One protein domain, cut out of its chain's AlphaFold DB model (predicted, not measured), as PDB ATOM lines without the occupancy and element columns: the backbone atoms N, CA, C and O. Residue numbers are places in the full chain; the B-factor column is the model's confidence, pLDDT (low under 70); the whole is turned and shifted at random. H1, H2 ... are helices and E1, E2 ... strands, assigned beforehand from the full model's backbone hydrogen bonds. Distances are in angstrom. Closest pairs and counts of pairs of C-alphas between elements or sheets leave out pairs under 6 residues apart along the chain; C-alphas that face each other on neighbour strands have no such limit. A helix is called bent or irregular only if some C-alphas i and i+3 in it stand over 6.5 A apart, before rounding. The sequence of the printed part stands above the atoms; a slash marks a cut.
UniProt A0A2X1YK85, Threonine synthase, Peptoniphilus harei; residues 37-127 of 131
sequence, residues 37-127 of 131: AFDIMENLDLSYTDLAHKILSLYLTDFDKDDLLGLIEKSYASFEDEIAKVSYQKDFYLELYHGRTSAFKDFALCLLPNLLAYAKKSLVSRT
ATOM      1  N   ALA A  37     304.598 217.384 323.696       95.44
ATOM      2  CA  ALA A  37     303.203 216.984 323.576       95.44
ATOM      3  C   ALA A  37     302.350 218.183 323.131       95.44
ATOM      4  O   ALA A  37     302.574 219.311 323.575       95.44
ATOM      5  N   PHE A  38     301.370 217.929 322.268       95.25
ATOM      6  CA  PHE A  38     300.411 218.923 321.800       95.25
ATOM      7  C   PHE A  38     299.028 218.280 321.736       95.25
ATOM      8  O   PHE A  38     298.860 217.258 321.072       95.25
ATOM      9  N   ASP A  39     298.057 218.858 322.440       94.00
ATOM     10  CA  ASP A  39     296.675 218.388 322.397       94.00
ATOM     11  C   ASP A  39     295.954 219.035 321.215       94.00
ATOM     12  O   ASP A  39     295.700 220.237 321.207       94.00
ATOM     13  N   ILE A  40     295.634 218.249 320.192       91.31
ATOM     14  CA  ILE A  40     294.923 218.767 319.023       91.31
ATOM     15  C   ILE A  40     293.452 219.077 319.325       91.31
ATOM     16  O   ILE A  40     292.910 220.011 318.741       91.31
ATOM     17  N   MET A  41     292.817 218.343 320.244       93.56
ATOM     18  CA  MET A  41     291.379 218.442 320.513       93.56
ATOM     19  C   MET A  41     291.013 219.791 321.130       93.56
ATOM     20  O   MET A  41     289.979 220.360 320.797       93.56
ATOM     21  N   GLU A  42     291.890 220.338 321.972       93.19
ATOM     22  CA  GLU A  42     291.717 221.660 322.590       93.19
ATOM     23  C   GLU A  42     292.012 222.833 321.633       93.19
ATOM     24  O   GLU A  42     291.862 223.997 322.004       93.19
ATOM     25  N   ASN A  43     292.481 222.552 320.414       93.31
ATOM     26  CA  ASN A  43     293.017 223.556 319.493       93.31
ATOM     27  C   ASN A  43     292.389 223.492 318.087       93.31
ATOM     28  O   ASN A  43     292.924 224.100 317.163       93.31
ATOM     29  N   LEU A  44     291.263 222.783 317.929       92.19
ATOM     30  CA  LEU A  44     290.577 222.591 316.643       92.19
ATOM     31  C   LEU A  44     290.009 223.887 316.048       92.19
ATOM     32  O   LEU A  44     289.982 224.026 314.830       92.19
ATOM     33  N   ASP A  45     289.594 224.833 316.892       93.56
ATOM     34  CA  ASP A  45     288.924 226.069 316.457       93.56
ATOM     35  C   ASP A  45     289.899 227.200 316.079       93.56
ATOM     36  O   ASP A  45     289.488 228.329 315.809       93.56
ATOM     37  N   LEU A  46     291.206 226.934 316.103       95.06
ATOM     38  CA  LEU A  46     292.213 227.943 315.792       95.06
ATOM     39  C   LEU A  46     292.315 228.195 314.290       95.06
ATOM     40  O   LEU A  46     292.239 227.278 313.474       95.06
ATOM     41  N   SER A  47     292.611 229.446 313.937       95.00
ATOM     42  CA  SER A  47     293.073 229.761 312.590       95.00
ATOM     43  C   SER A  47     294.377 229.012 312.282       95.00
ATOM     44  O   SER A  47     295.137 228.643 313.183       95.00
ATOM     45  N   TYR A  48     294.685 228.825 310.995       95.56
ATOM     46  CA  TYR A  48     295.929 228.167 310.588       95.56
ATOM     47  C   TYR A  48     297.169 228.860 311.179       95.56
ATOM     48  O   TYR A  48     298.100 228.196 311.638       95.56
ATOM     49  N   THR A  49     297.184 230.196 311.197       96.94
ATOM     50  CA  THR A  49     298.296 230.993 311.730       96.94
ATOM     51  C   THR A  49     298.433 230.844 313.241       96.94
ATOM     52  O   THR A  49     299.551 230.664 313.721       96.94
ATOM     53  N   ASP A  50     297.324 230.820 313.986       97.00
ATOM     54  CA  ASP A  50     297.342 230.607 315.440       97.00
ATOM     55  C   ASP A  50     297.790 229.190 315.806       97.00
ATOM     56  O   ASP A  50     298.595 229.000 316.724       97.00
ATOM     57  N   LEU A  51     297.314 228.186 315.066       97.12
ATOM     58  CA  LEU A  51     297.729 226.799 315.246       97.12
ATOM     59  C   LEU A  51     299.226 226.635 314.946       97.12
ATOM     60  O   LEU A  51     299.961 226.057 315.753       97.12
ATOM     61  N   ALA A  52     299.701 227.198 313.832       97.31
ATOM     62  CA  ALA A  52     301.118 227.211 313.482       97.31
ATOM     63  C   ALA A  52     301.954 227.918 314.557       97.31
ATOM     64  O   ALA A  52     303.003 227.404 314.947       97.31
ATOM     65  N   HIS A  53     301.483 229.054 315.079       98.19
ATOM     66  CA  HIS A  53     302.160 229.787 316.143       98.19
ATOM     67  C   HIS A  53     302.259 228.960 317.429       98.19
ATOM     68  O   HIS A  53     303.354 228.852 317.991       98.19
ATOM     69  N   LYS A  54     301.170 228.311 317.865       97.62
ATOM     70  CA  LYS A  54     301.196 227.430 319.043       97.62
ATOM     71  C   LYS A  54     302.171 226.270 318.868       97.62
ATOM     72  O   LYS A  54     302.991 226.046 319.756       97.62
ATOM     73  N   ILE A  55     302.123 225.569 317.733       97.38
ATOM     74  CA  ILE A  55     303.002 224.421 317.466       97.38
ATOM     75  C   ILE A  55     304.466 224.871 317.396       97.38
ATOM     76  O   ILE A  55     305.312 224.327 318.104       97.38
ATOM     77  N   LEU A  56     304.781 225.883 316.583       97.88
ATOM     78  CA  LEU A  56     306.158 226.341 316.382       97.88
ATOM     79  C   LEU A  56     306.771 226.925 317.658       97.88
ATOM     80  O   LEU A  56     307.960 226.714 317.890       97.88
ATOM     81  N   SER A  57     305.979 227.570 318.519       97.75
ATOM     82  CA  SER A  57     306.442 228.099 319.814       97.75
ATOM     83  C   SER A  57     306.989 227.024 320.756       97.75
ATOM     84  O   SER A  57     307.836 227.322 321.600       97.75
ATOM     85  N   LEU A  58     306.541 225.769 320.624       97.50
ATOM     86  CA  LEU A  58     307.054 224.655 321.427       97.50
ATOM     87  C   LEU A  58     308.489 224.273 321.033       97.50
ATOM     88  O   LEU A  58     309.280 223.858 321.882       97.50
ATOM     89  N   TYR A  59     308.835 224.446 319.756       98.25
ATOM     90  CA  TYR A  59     310.145 224.105 319.204       98.25
ATOM     91  C   TYR A  59     311.103 225.302 319.215       98.25
ATOM     92  O   TYR A  59     312.250 225.198 319.649       98.25
ATOM     93  N   LEU A  60     310.620 226.465 318.780       97.81
ATOM     94  CA  LEU A  60     311.379 227.702 318.601       97.81
ATOM     95  C   LEU A  60     311.365 228.569 319.866       97.81
ATOM     96  O   LEU A  60     311.122 229.770 319.813       97.81
ATOM     97  N   THR A  61     311.647 227.973 321.028       97.12
ATOM     98  CA  THR A  61     311.521 228.655 322.335       97.12
ATOM     99  C   THR A  61     312.489 229.828 322.536       97.12
ATOM    100  O   THR A  61     312.493 230.449 323.593       97.12
ATOM    101  N   ASP A  62     313.425 230.031 321.612       96.75
ATOM    102  CA  ASP A  62     314.390 231.124 321.623       96.75
ATOM    103  C   ASP A  62     314.009 232.285 320.689       96.75
ATOM    104  O   ASP A  62     314.819 233.204 320.527       96.75
ATOM    105  N   PHE A  63     312.809 232.233 320.104       97.19
ATOM    106  CA  PHE A  63     312.119 233.341 319.444       97.19
ATOM    107  C   PHE A  63     311.182 234.032 320.442       97.19
ATOM    108  O   PHE A  63     310.620 233.382 321.326       97.19
ATOM    109  N   ASP A  64     311.009 235.342 320.289       96.88
ATOM    110  CA  ASP A  64     309.904 236.039 320.942       96.88
ATOM    111  C   ASP A  64     308.565 235.602 320.315       96.88
ATOM    112  O   ASP A  64     308.499 235.345 319.110       96.88
ATOM    113  N   LYS A  65     307.520 235.452 321.137       95.88
ATOM    114  CA  LYS A  65     306.226 234.908 320.689       95.88
ATOM    115  C   LYS A  65     305.497 235.866 319.751       95.88
ATOM    116  O   LYS A  65     304.977 235.428 318.729       95.88
ATOM    117  N   ASP A  66     305.500 237.156 320.069       97.44
ATOM    118  CA  ASP A  66     304.791 238.157 319.275       97.44
ATOM    119  C   ASP A  66     305.516 238.370 317.940       97.44
ATOM    120  O   ASP A  66     304.886 238.413 316.880       97.44
ATOM    121  N   ASP A  67     306.856 238.380 317.967       97.94
ATOM    122  CA  ASP A  67     307.663 238.368 316.744       97.94
ATOM    123  C   ASP A  67     307.364 237.126 315.885       97.94
ATOM    124  O   ASP A  67     307.187 237.239 314.670       97.94
ATOM    125  N   LEU A  68     307.315 235.931 316.487       98.50
ATOM    126  CA  LEU A  68     307.063 234.682 315.765       98.50
ATOM    127  C   LEU A  68     305.678 234.679 315.105       98.50
ATOM    128  O   LEU A  68     305.580 234.308 313.932       98.50
ATOM    129  N   LEU A  69     304.639 235.120 315.818       98.44
ATOM    130  CA  LEU A  69     303.294 235.267 315.264       98.44
ATOM    131  C   LEU A  69     303.292 236.232 314.070       98.44
ATOM    132  O   LEU A  69     302.830 235.862 312.991       98.44
ATOM    133  N   GLY A  70     303.914 237.407 314.209       98.31
ATOM    134  CA  GLY A  70     304.003 238.379 313.117       98.31
ATOM    135  C   GLY A  70     304.749 237.846 311.884       98.31
ATOM    136  O   GLY A  70     304.378 238.143 310.745       98.31
ATOM    137  N   LEU A  71     305.784 237.015 312.070       98.25
ATOM    138  CA  LEU A  71     306.474 236.342 310.960       98.25
ATOM    139  C   LEU A  71     305.570 235.316 310.264       98.25
ATOM    140  O   LEU A  71     305.613 235.212 309.035       98.25
ATOM    141  N   ILE A  72     304.771 234.568 311.024       98.38
ATOM    142  CA  ILE A  72     303.826 233.564 310.515       98.38
ATOM    143  C   ILE A  72     302.729 234.240 309.690       98.38
ATOM    144  O   ILE A  72     302.564 233.903 308.518       98.38
ATOM    145  N   GLU A  73     302.051 235.239 310.254       97.69
ATOM    146  CA  GLU A  73     300.991 235.994 309.574       97.69
ATOM    147  C   GLU A  73     301.504 236.617 308.275       97.69
ATOM    148  O   GLU A  73     300.925 236.417 307.206       97.69
ATOM    149  N   LYS A  74     302.665 237.281 308.329       96.81
ATOM    150  CA  LYS A  74     303.302 237.866 307.146       96.81
ATOM    151  C   LYS A  74     303.617 236.827 306.066       96.81
ATOM    152  O   LYS A  74     303.526 237.134 304.878       96.81
ATOM    153  N   SER A  75     304.043 235.628 306.455       96.38
ATOM    154  CA  SER A  75     304.430 234.577 305.507       96.38
ATOM    155  C   SER A  75     303.216 234.014 304.768       96.38
ATOM    156  O   SER A  75     303.265 233.823 303.550       96.38
ATOM    157  N   TYR A  76     302.118 233.794 305.493       96.50
ATOM    158  CA  TYR A  76     300.910 233.182 304.947       96.50
ATOM    159  C   TYR A  76     299.912 234.178 304.345       96.50
ATOM    160  O   TYR A  76     299.054 233.758 303.581       96.50
ATOM    161  N   ALA A  77     300.089 235.490 304.542       94.00
ATOM    162  CA  ALA A  77     299.304 236.536 303.867       94.00
ATOM    163  C   ALA A  77     299.394 236.515 302.324       94.00
ATOM    164  O   ALA A  77     298.684 237.255 301.651       94.00
ATOM    165  N   SER A  78     300.304 235.716 301.759       89.56
ATOM    166  CA  SER A  78     300.462 235.537 300.312       89.56
ATOM    167  C   SER A  78     299.616 234.413 299.706       89.56
ATOM    168  O   SER A  78     299.672 234.220 298.494       89.56
ATOM    169  N   PHE A  79     298.885 233.661 300.530       93.00
ATOM    170  CA  PHE A  79     297.947 232.638 300.076       93.00
ATOM    171  C   PHE A  79     296.643 233.332 299.666       93.00
ATOM    172  O   PHE A  79     296.142 234.181 300.399       93.00
ATOM    173  N   GLU A  80     296.149 233.025 298.467       80.00
ATOM    174  CA  GLU A  80     294.995 233.722 297.872       80.00
ATOM    175  C   GLU A  80     293.656 233.238 298.451       80.00
ATOM    176  O   GLU A  80     292.715 234.019 298.565       80.00
ATOM    177  N   ASP A  81     293.611 231.971 298.868       79.44
ATOM    178  CA  ASP A  81     292.460 231.289 299.461       79.44
ATOM    179  C   ASP A  81     292.771 230.838 300.908       79.44
ATOM    180  O   ASP A  81     293.723 231.284 301.551       79.44
ATOM    181  N   GLU A  82     291.961 229.924 301.444       87.06
ATOM    182  CA  GLU A  82     292.245 229.221 302.693       87.06
ATOM    183  C   GLU A  82     293.638 228.563 302.655       87.06
ATOM    184  O   GLU A  82     293.937 227.764 301.765       87.06
ATOM    185  N   ILE A  83     294.480 228.886 303.650       93.81
ATOM    186  CA  ILE A  83     295.895 228.479 303.692       93.81
ATOM    187  C   ILE A  83     296.046 226.967 303.501       93.81
ATOM    188  O   ILE A  83     296.896 226.546 302.727       93.81
ATOM    189  N   ALA A  84     295.210 226.162 304.164       93.12
ATOM    190  CA  ALA A  84     295.168 224.711 304.020       93.12
ATOM    191  C   ALA A  84     293.715 224.233 303.922       93.12
ATOM    192  O   ALA A  84     293.077 223.935 304.928       93.12
ATOM    193  N   LYS A  85     293.199 224.167 302.697       93.50
ATOM    194  CA  LYS A  85     291.814 223.785 302.422       93.50
ATOM    195  C   LYS A  85     291.633 222.271 302.422       93.50
ATOM    196  O   LYS A  85     292.444 221.545 301.848       93.50
ATOM    197  N   VAL A  86     290.528 221.797 302.991       94.62
ATOM    198  CA  VAL A  86     290.096 220.399 302.858       94.62
ATOM    199  C   VAL A  86     288.877 220.338 301.946       94.62
ATOM    200  O   VAL A  86     287.824 220.881 302.271       94.62
ATOM    201  N   SER A  87     289.003 219.665 300.804       95.12
ATOM    202  CA  SER A  87     287.871 219.394 299.919       95.12
ATOM    203  C   SER A  87     287.404 217.949 300.039       95.12
ATOM    204  O   SER A  87     288.170 217.039 300.359       95.12
ATOM    205  N   TYR A  88     286.113 217.743 299.794       96.69
ATOM    206  CA  TYR A  88     285.499 216.423 299.764       96.69
ATOM    207  C   TYR A  88     284.872 216.186 298.395       96.69
ATOM    208  O   TYR A  88     284.098 217.007 297.901       96.69
ATOM    209  N   GLN A  89     285.195 215.044 297.790       92.75
ATOM    210  CA  GLN A  89     284.490 214.547 296.607       92.75
ATOM    211  C   GLN A  89     283.999 213.120 296.852       92.75
ATOM    212  O   GLN A  89     282.838 212.902 297.185       92.75
ATOM    213  N   LYS A  90     284.900 212.149 296.694       95.44
ATOM    214  CA  LYS A  90     284.709 210.748 297.107       95.44
ATOM    215  C   LYS A  90     285.507 210.412 298.368       95.44
ATOM    216  O   LYS A  90     285.130 209.505 299.092       95.44
ATOM    217  N   ASP A  91     286.560 211.189 298.605       97.12
ATOM    218  CA  ASP A  91     287.469 211.143 299.745       97.12
ATOM    219  C   ASP A  91     287.817 212.583 300.150       97.12
ATOM    220  O   ASP A  91     287.432 213.538 299.459       97.12
ATOM    221  N   PHE A  92     288.551 212.726 301.254       97.31
ATOM    222  CA  PHE A  92     289.099 214.000 301.707       97.31
ATOM    223  C   PHE A  92     290.447 214.289 301.048       97.31
ATOM    224  O   PHE A  92     291.348 213.450 301.051       97.31
ATOM    225  N   TYR A  93     290.597 215.510 300.546       96.69
ATOM    226  CA  TYR A  93     291.824 216.004 299.938       96.69
ATOM    227  C   TYR A  93     292.287 217.246 300.689       96.69
ATOM    228  O   TYR A  93     291.559 218.232 300.771       96.69
ATOM    229  N   LEU A  94     293.505 217.196 301.229       96.38
ATOM    230  CA  LEU A  94     294.174 218.366 301.785       96.38
ATOM    231  C   LEU A  94     294.892 219.105 300.652       96.38
ATOM    232  O   LEU A  94     295.918 218.652 300.139       96.38
ATOM    233  N   GLU A  95     294.327 220.231 300.240       95.56
ATOM    234  CA  GLU A  95     294.810 221.040 299.129       95.56
ATOM    235  C   GLU A  95     295.937 221.964 299.606       95.56
ATOM    236  O   GLU A  95     295.709 223.005 300.219       95.56
ATOM    237  N   LEU A  96     297.180 221.575 299.313       96.31
ATOM    238  CA  LEU A  96     298.388 222.312 299.701       96.31
ATOM    239  C   LEU A  96     298.993 223.109 298.532       96.31
ATOM    240  O   LEU A  96     300.208 223.245 298.440       96.31
ATOM    241  N   TYR A  97     298.179 223.592 297.596       94.50
ATOM    242  CA  TYR A  97     298.643 224.255 296.367       94.50
ATOM    243  C   TYR A  97     298.036 225.649 296.155       94.50
ATOM    244  O   TYR A  97     298.113 226.187 295.058       94.50
ATOM    245  N   HIS A  98     297.466 226.259 297.195       94.06
ATOM    246  CA  HIS A  98     296.882 227.612 297.129       94.06
ATOM    247  C   HIS A  98     297.895 228.736 297.403       94.06
ATOM    248  O   HIS A  98     297.535 229.897 297.583       94.06
ATOM    249  N   GLY A  99     299.180 228.380 297.462       93.19
ATOM    250  CA  GLY A  99     300.289 229.323 297.542       93.19
ATOM    251  C   GLY A  99     300.760 229.800 296.164       93.19
ATOM    252  O   GLY A  99     300.339 229.314 295.114       93.19
ATOM    253  N   ARG A 100     301.701 230.748 296.177       92.19
ATOM    254  CA  ARG A 100     302.191 231.469 294.988       92.19
ATOM    255  C   ARG A 100     302.787 230.593 293.882       92.19
ATOM    256  O   ARG A 100     302.870 231.055 292.746       92.19
ATOM    257  N   THR A 101     303.293 229.402 294.202       94.19
ATOM    258  CA  THR A 101     303.909 228.488 293.221       94.19
ATOM    259  C   THR A 101     303.037 227.277 292.915       94.19
ATOM    260  O   THR A 101     303.463 226.373 292.193       94.19
ATOM    261  N   SER A 102     301.815 227.262 293.450       93.69
ATOM    262  CA  SER A 102     300.864 226.162 293.337       93.69
ATOM    263  C   SER A 102     301.433 224.812 293.780       93.69
ATOM    264  O   SER A 102     301.160 223.770 293.184       93.69
ATOM    265  N   ALA A 103     302.254 224.821 294.834       95.25
ATOM    266  CA  ALA A 103     302.889 223.622 295.360       95.25
ATOM    267  C   ALA A 103     303.005 223.661 296.885       95.25
ATOM    268  O   ALA A 103     303.260 224.700 297.486       95.25
ATOM    269  N   PHE A 104     302.976 222.480 297.510       96.06
ATOM    270  CA  PHE A 104     303.072 222.335 298.971       96.06
ATOM    271  C   PHE A 104     304.339 222.948 299.583       96.06
ATOM    272  O   PHE A 104     304.386 223.243 300.776       96.06
ATOM    273  N   LYS A 105     305.384 223.155 298.771       96.94
ATOM    274  CA  LYS A 105     306.629 223.792 299.205       96.94
ATOM    275  C   LYS A 105     306.410 225.228 299.682       96.94
ATOM    276  O   LYS A 105     307.205 225.688 300.496       96.94
ATOM    277  N   ASP A 106     305.344 225.898 299.247       95.94
ATOM    278  CA  ASP A 106     305.025 227.269 299.654       95.94
ATOM    279  C   ASP A 106     304.838 227.398 301.171       95.94
ATOM    280  O   ASP A 106     305.263 228.389 301.756       95.94
ATOM    281  N   PHE A 107     304.329 226.364 301.847       96.50
ATOM    282  CA  PHE A 107     304.150 226.388 303.302       96.50
ATOM    283  C   PHE A 107     305.468 226.563 304.058       96.50
ATOM    284  O   PHE A 107     305.574 227.362 304.986       96.50
ATOM    285  N   ALA A 108     306.501 225.834 303.637       96.44
ATOM    286  CA  ALA A 108     307.823 225.944 304.236       96.44
ATOM    287  C   ALA A 108     308.587 227.156 303.688       96.44
ATOM    288  O   ALA A 108     309.221 227.886 304.449       96.44
ATOM    289  N   LEU A 109     308.542 227.378 302.371       96.00
ATOM    290  CA  LEU A 109     309.374 228.368 301.687       96.00
ATOM    291  C   LEU A 109     308.861 229.805 301.805       96.00
ATOM    292  O   LEU A 109     309.661 230.720 301.636       96.00
ATOM    293  N   CYS A 110     307.593 230.036 302.152       95.44
ATOM    294  CA  CYS A 110     307.134 231.372 302.540       95.44
ATOM    295  C   CYS A 110     307.593 231.737 303.959       95.44
ATOM    296  O   CYS A 110     307.967 232.885 304.209       95.44
ATOM    297  N   LEU A 111     307.618 230.767 304.880       97.69
ATOM    298  CA  LEU A 111     307.968 231.003 306.282       97.69
ATOM    299  C   LEU A 111     309.484 231.036 306.532       97.69
ATOM    300  O   LEU A 111     309.991 231.936 307.208       97.69
ATOM    301  N   LEU A 112     310.226 230.080 305.970       97.56
ATOM    302  CA  LEU A 112     311.655 229.893 306.231       97.56
ATOM    303  C   LEU A 112     312.505 231.154 305.970       97.56
ATOM    304  O   LEU A 112     313.338 231.469 306.820       97.56
ATOM    305  N   PRO A 113     312.322 231.924 304.877       97.06
ATOM    306  CA  PRO A 113     313.094 233.145 304.650       97.06
ATOM    307  C   PRO A 113     312.859 234.218 305.720       97.06
ATOM    308  O   PRO A 113     313.809 234.890 306.127       97.06
ATOM    309  N   ASN A 114     311.620 234.361 306.210       97.56
ATOM    310  CA  ASN A 114     311.278 235.305 307.277       97.56
ATOM    311  C   ASN A 114     311.923 234.881 308.610       97.56
ATOM    312  O   ASN A 114     312.573 235.702 309.263       97.56
ATOM    313  N   LEU A 115     311.841 233.592 308.966       98.00
ATOM    314  CA  LEU A 115     312.518 233.037 310.146       98.00
ATOM    315  C   LEU A 115     314.043 233.188 310.061       98.00
ATOM    316  O   LEU A 115     314.684 233.579 311.035       98.00
ATOM    317  N   LEU A 116     314.633 232.922 308.893       97.88
ATOM    318  CA  LEU A 116     316.071 233.050 308.654       97.88
ATOM    319  C   LEU A 116     316.543 234.499 308.811       97.88
ATOM    320  O   LEU A 116     317.570 234.746 309.445       97.88
ATOM    321  N   ALA A 117     315.804 235.459 308.250       97.31
ATOM    322  CA  ALA A 117     316.120 236.879 308.377       97.31
ATOM    323  C   ALA A 117     316.081 237.335 309.846       97.31
ATOM    324  O   ALA A 117     317.013 237.998 310.313       97.31
ATOM    325  N   TYR A 118     315.049 236.924 310.589       97.00
ATOM    326  CA  TYR A 118     314.933 237.188 312.023       97.00
ATOM    327  C   TYR A 118     316.080 236.559 312.828       97.00
ATOM    328  O   TYR A 118     316.745 237.230 313.626       97.00
ATOM    329  N   ALA A 119     316.357 235.275 312.593       97.12
ATOM    330  CA  ALA A 119     317.402 234.533 313.287       97.12
ATOM    331  C   ALA A 119     318.786 235.158 313.050       97.12
ATOM    332  O   ALA A 119     319.516 235.409 314.008       97.12
ATOM    333  N   LYS A 120     319.119 235.518 311.801       96.12
ATOM    334  CA  LYS A 120     320.374 236.220 311.480       96.12
ATOM    335  C   LYS A 120     320.490 237.552 312.222       96.12
ATOM    336  O   LYS A 120     321.512 237.807 312.853       96.12
ATOM    337  N   LYS A 121     319.447 238.390 312.188       94.56
ATOM    338  CA  LYS A 121     319.456 239.707 312.851       94.56
ATOM    339  C   LYS A 121     319.638 239.584 314.366       94.56
ATOM    340  O   LYS A 121     320.444 240.307 314.948       94.56
ATOM    341  N   SER A 122     318.910 238.665 314.994       90.44
ATOM    342  CA  SER A 122     318.907 238.491 316.452       90.44
ATOM    343  C   SER A 122     320.166 237.808 317.004       90.44
ATOM    344  O   SER A 122     320.494 237.985 318.177       90.44
ATOM    345  N   LEU A 123     320.890 237.035 316.187       91.81
ATOM    346  CA  LEU A 123     322.197 236.481 316.559       91.81
ATOM    347  C   LEU A 123     323.317 237.527 316.434       91.81
ATOM    348  O   LEU A 123     324.215 237.550 317.271       91.81
ATOM    349  N   VAL A 124     323.233 238.436 315.455       81.44
ATOM    350  CA  VAL A 124     324.190 239.551 315.293       81.44
ATOM    351  C   VAL A 124     324.012 240.630 316.369       81.44
ATOM    352  O   VAL A 124     324.988 241.226 316.817       81.44
ATOM    353  N   SER A 125     322.786 240.896 316.828       69.00
ATOM    354  CA  SER A 125     322.562 241.879 317.900       69.00
ATOM    355  C   SER A 125     323.131 241.439 319.253       69.00
ATOM    356  O   SER A 125     323.475 242.292 320.063       69.00
ATOM    357  N   ARG A 126     323.292 240.129 319.484       60.59
ATOM    358  CA  ARG A 126     323.935 239.583 320.692       60.59
ATOM    359  C   ARG A 126     325.463 239.684 320.686       60.59
ATOM    360  O   ARG A 126     326.058 239.580 321.753       60.59
ATOM    361  N   THR A 127     326.101 239.867 319.529       54.91
ATOM    362  CA  THR A 127     327.569 239.928 319.404       54.91
ATOM    363  C   THR A 127     328.144 241.342 319.400       54.91
ATOM    364  O   THR A 127     329.363 241.482 319.462       54.91
TER     365      THR A 127
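Overview. This is residues 37 to 127 of the 131 residues of the protein "Threonine synthase" of Peptoniphilus harei (UniProt A0A2X1YK85). A flat zigzag of three helices has H2 between H1 and H3, with the hairpin E1-E2 at one end of the long axis and the end of H3 at the other. The printed part has 91 residues, in order H1, H2, E1, E2, H3, mostly helix, with one antiparallel sheet, E1 - E2. It is only just loose, close to compact, with a radius of gyration of the C-alphas of 15.0 A, spanning 56 by 32 by 16 A.

Along the chain. H1, residues 48 to 59, begins at C-alpha 48 (295.929, 228.167, 310.588) and measures 17.1 A. H2 is residues 65 to 76, 16.7 A; E1 is 85 to 88 and E2 is 92 to 95. H3, residues 105 to 125, measures 30.5 A, ends at C-alpha 125 (322.562, 241.879, 317.900) and is only just irregular: C-alphas 110 and 113 are 6.6 A apart.

Arrangement. H1 and H2 touch, closest at the C-alphas of His 53 and Leu 69, 5.7 A, at a steep tilt of 47 degrees, opposite ways. Residues 71 to 76 of H2 touch residues 107 to 115 of H3, closest at the C-alphas of Ser 75 and Leu 111, 5.1 A, at 37 degrees, only just steep, opposite ways. H1 and H3 are apart. In the hairpin, N 87 and O 93 are within hydrogen-bond range, 2.9 A. Every O i to N i+4 pair is within range in H2, 6 of 8 in H1 and 14 of 17 in H3.

Size, cuts and confidence. The farthest C-alphas, Lys 90 and Thr 127, are 56.4 A apart. The printed part has no cut and no long link; pLDDT is under 70 at residues 125 to 127.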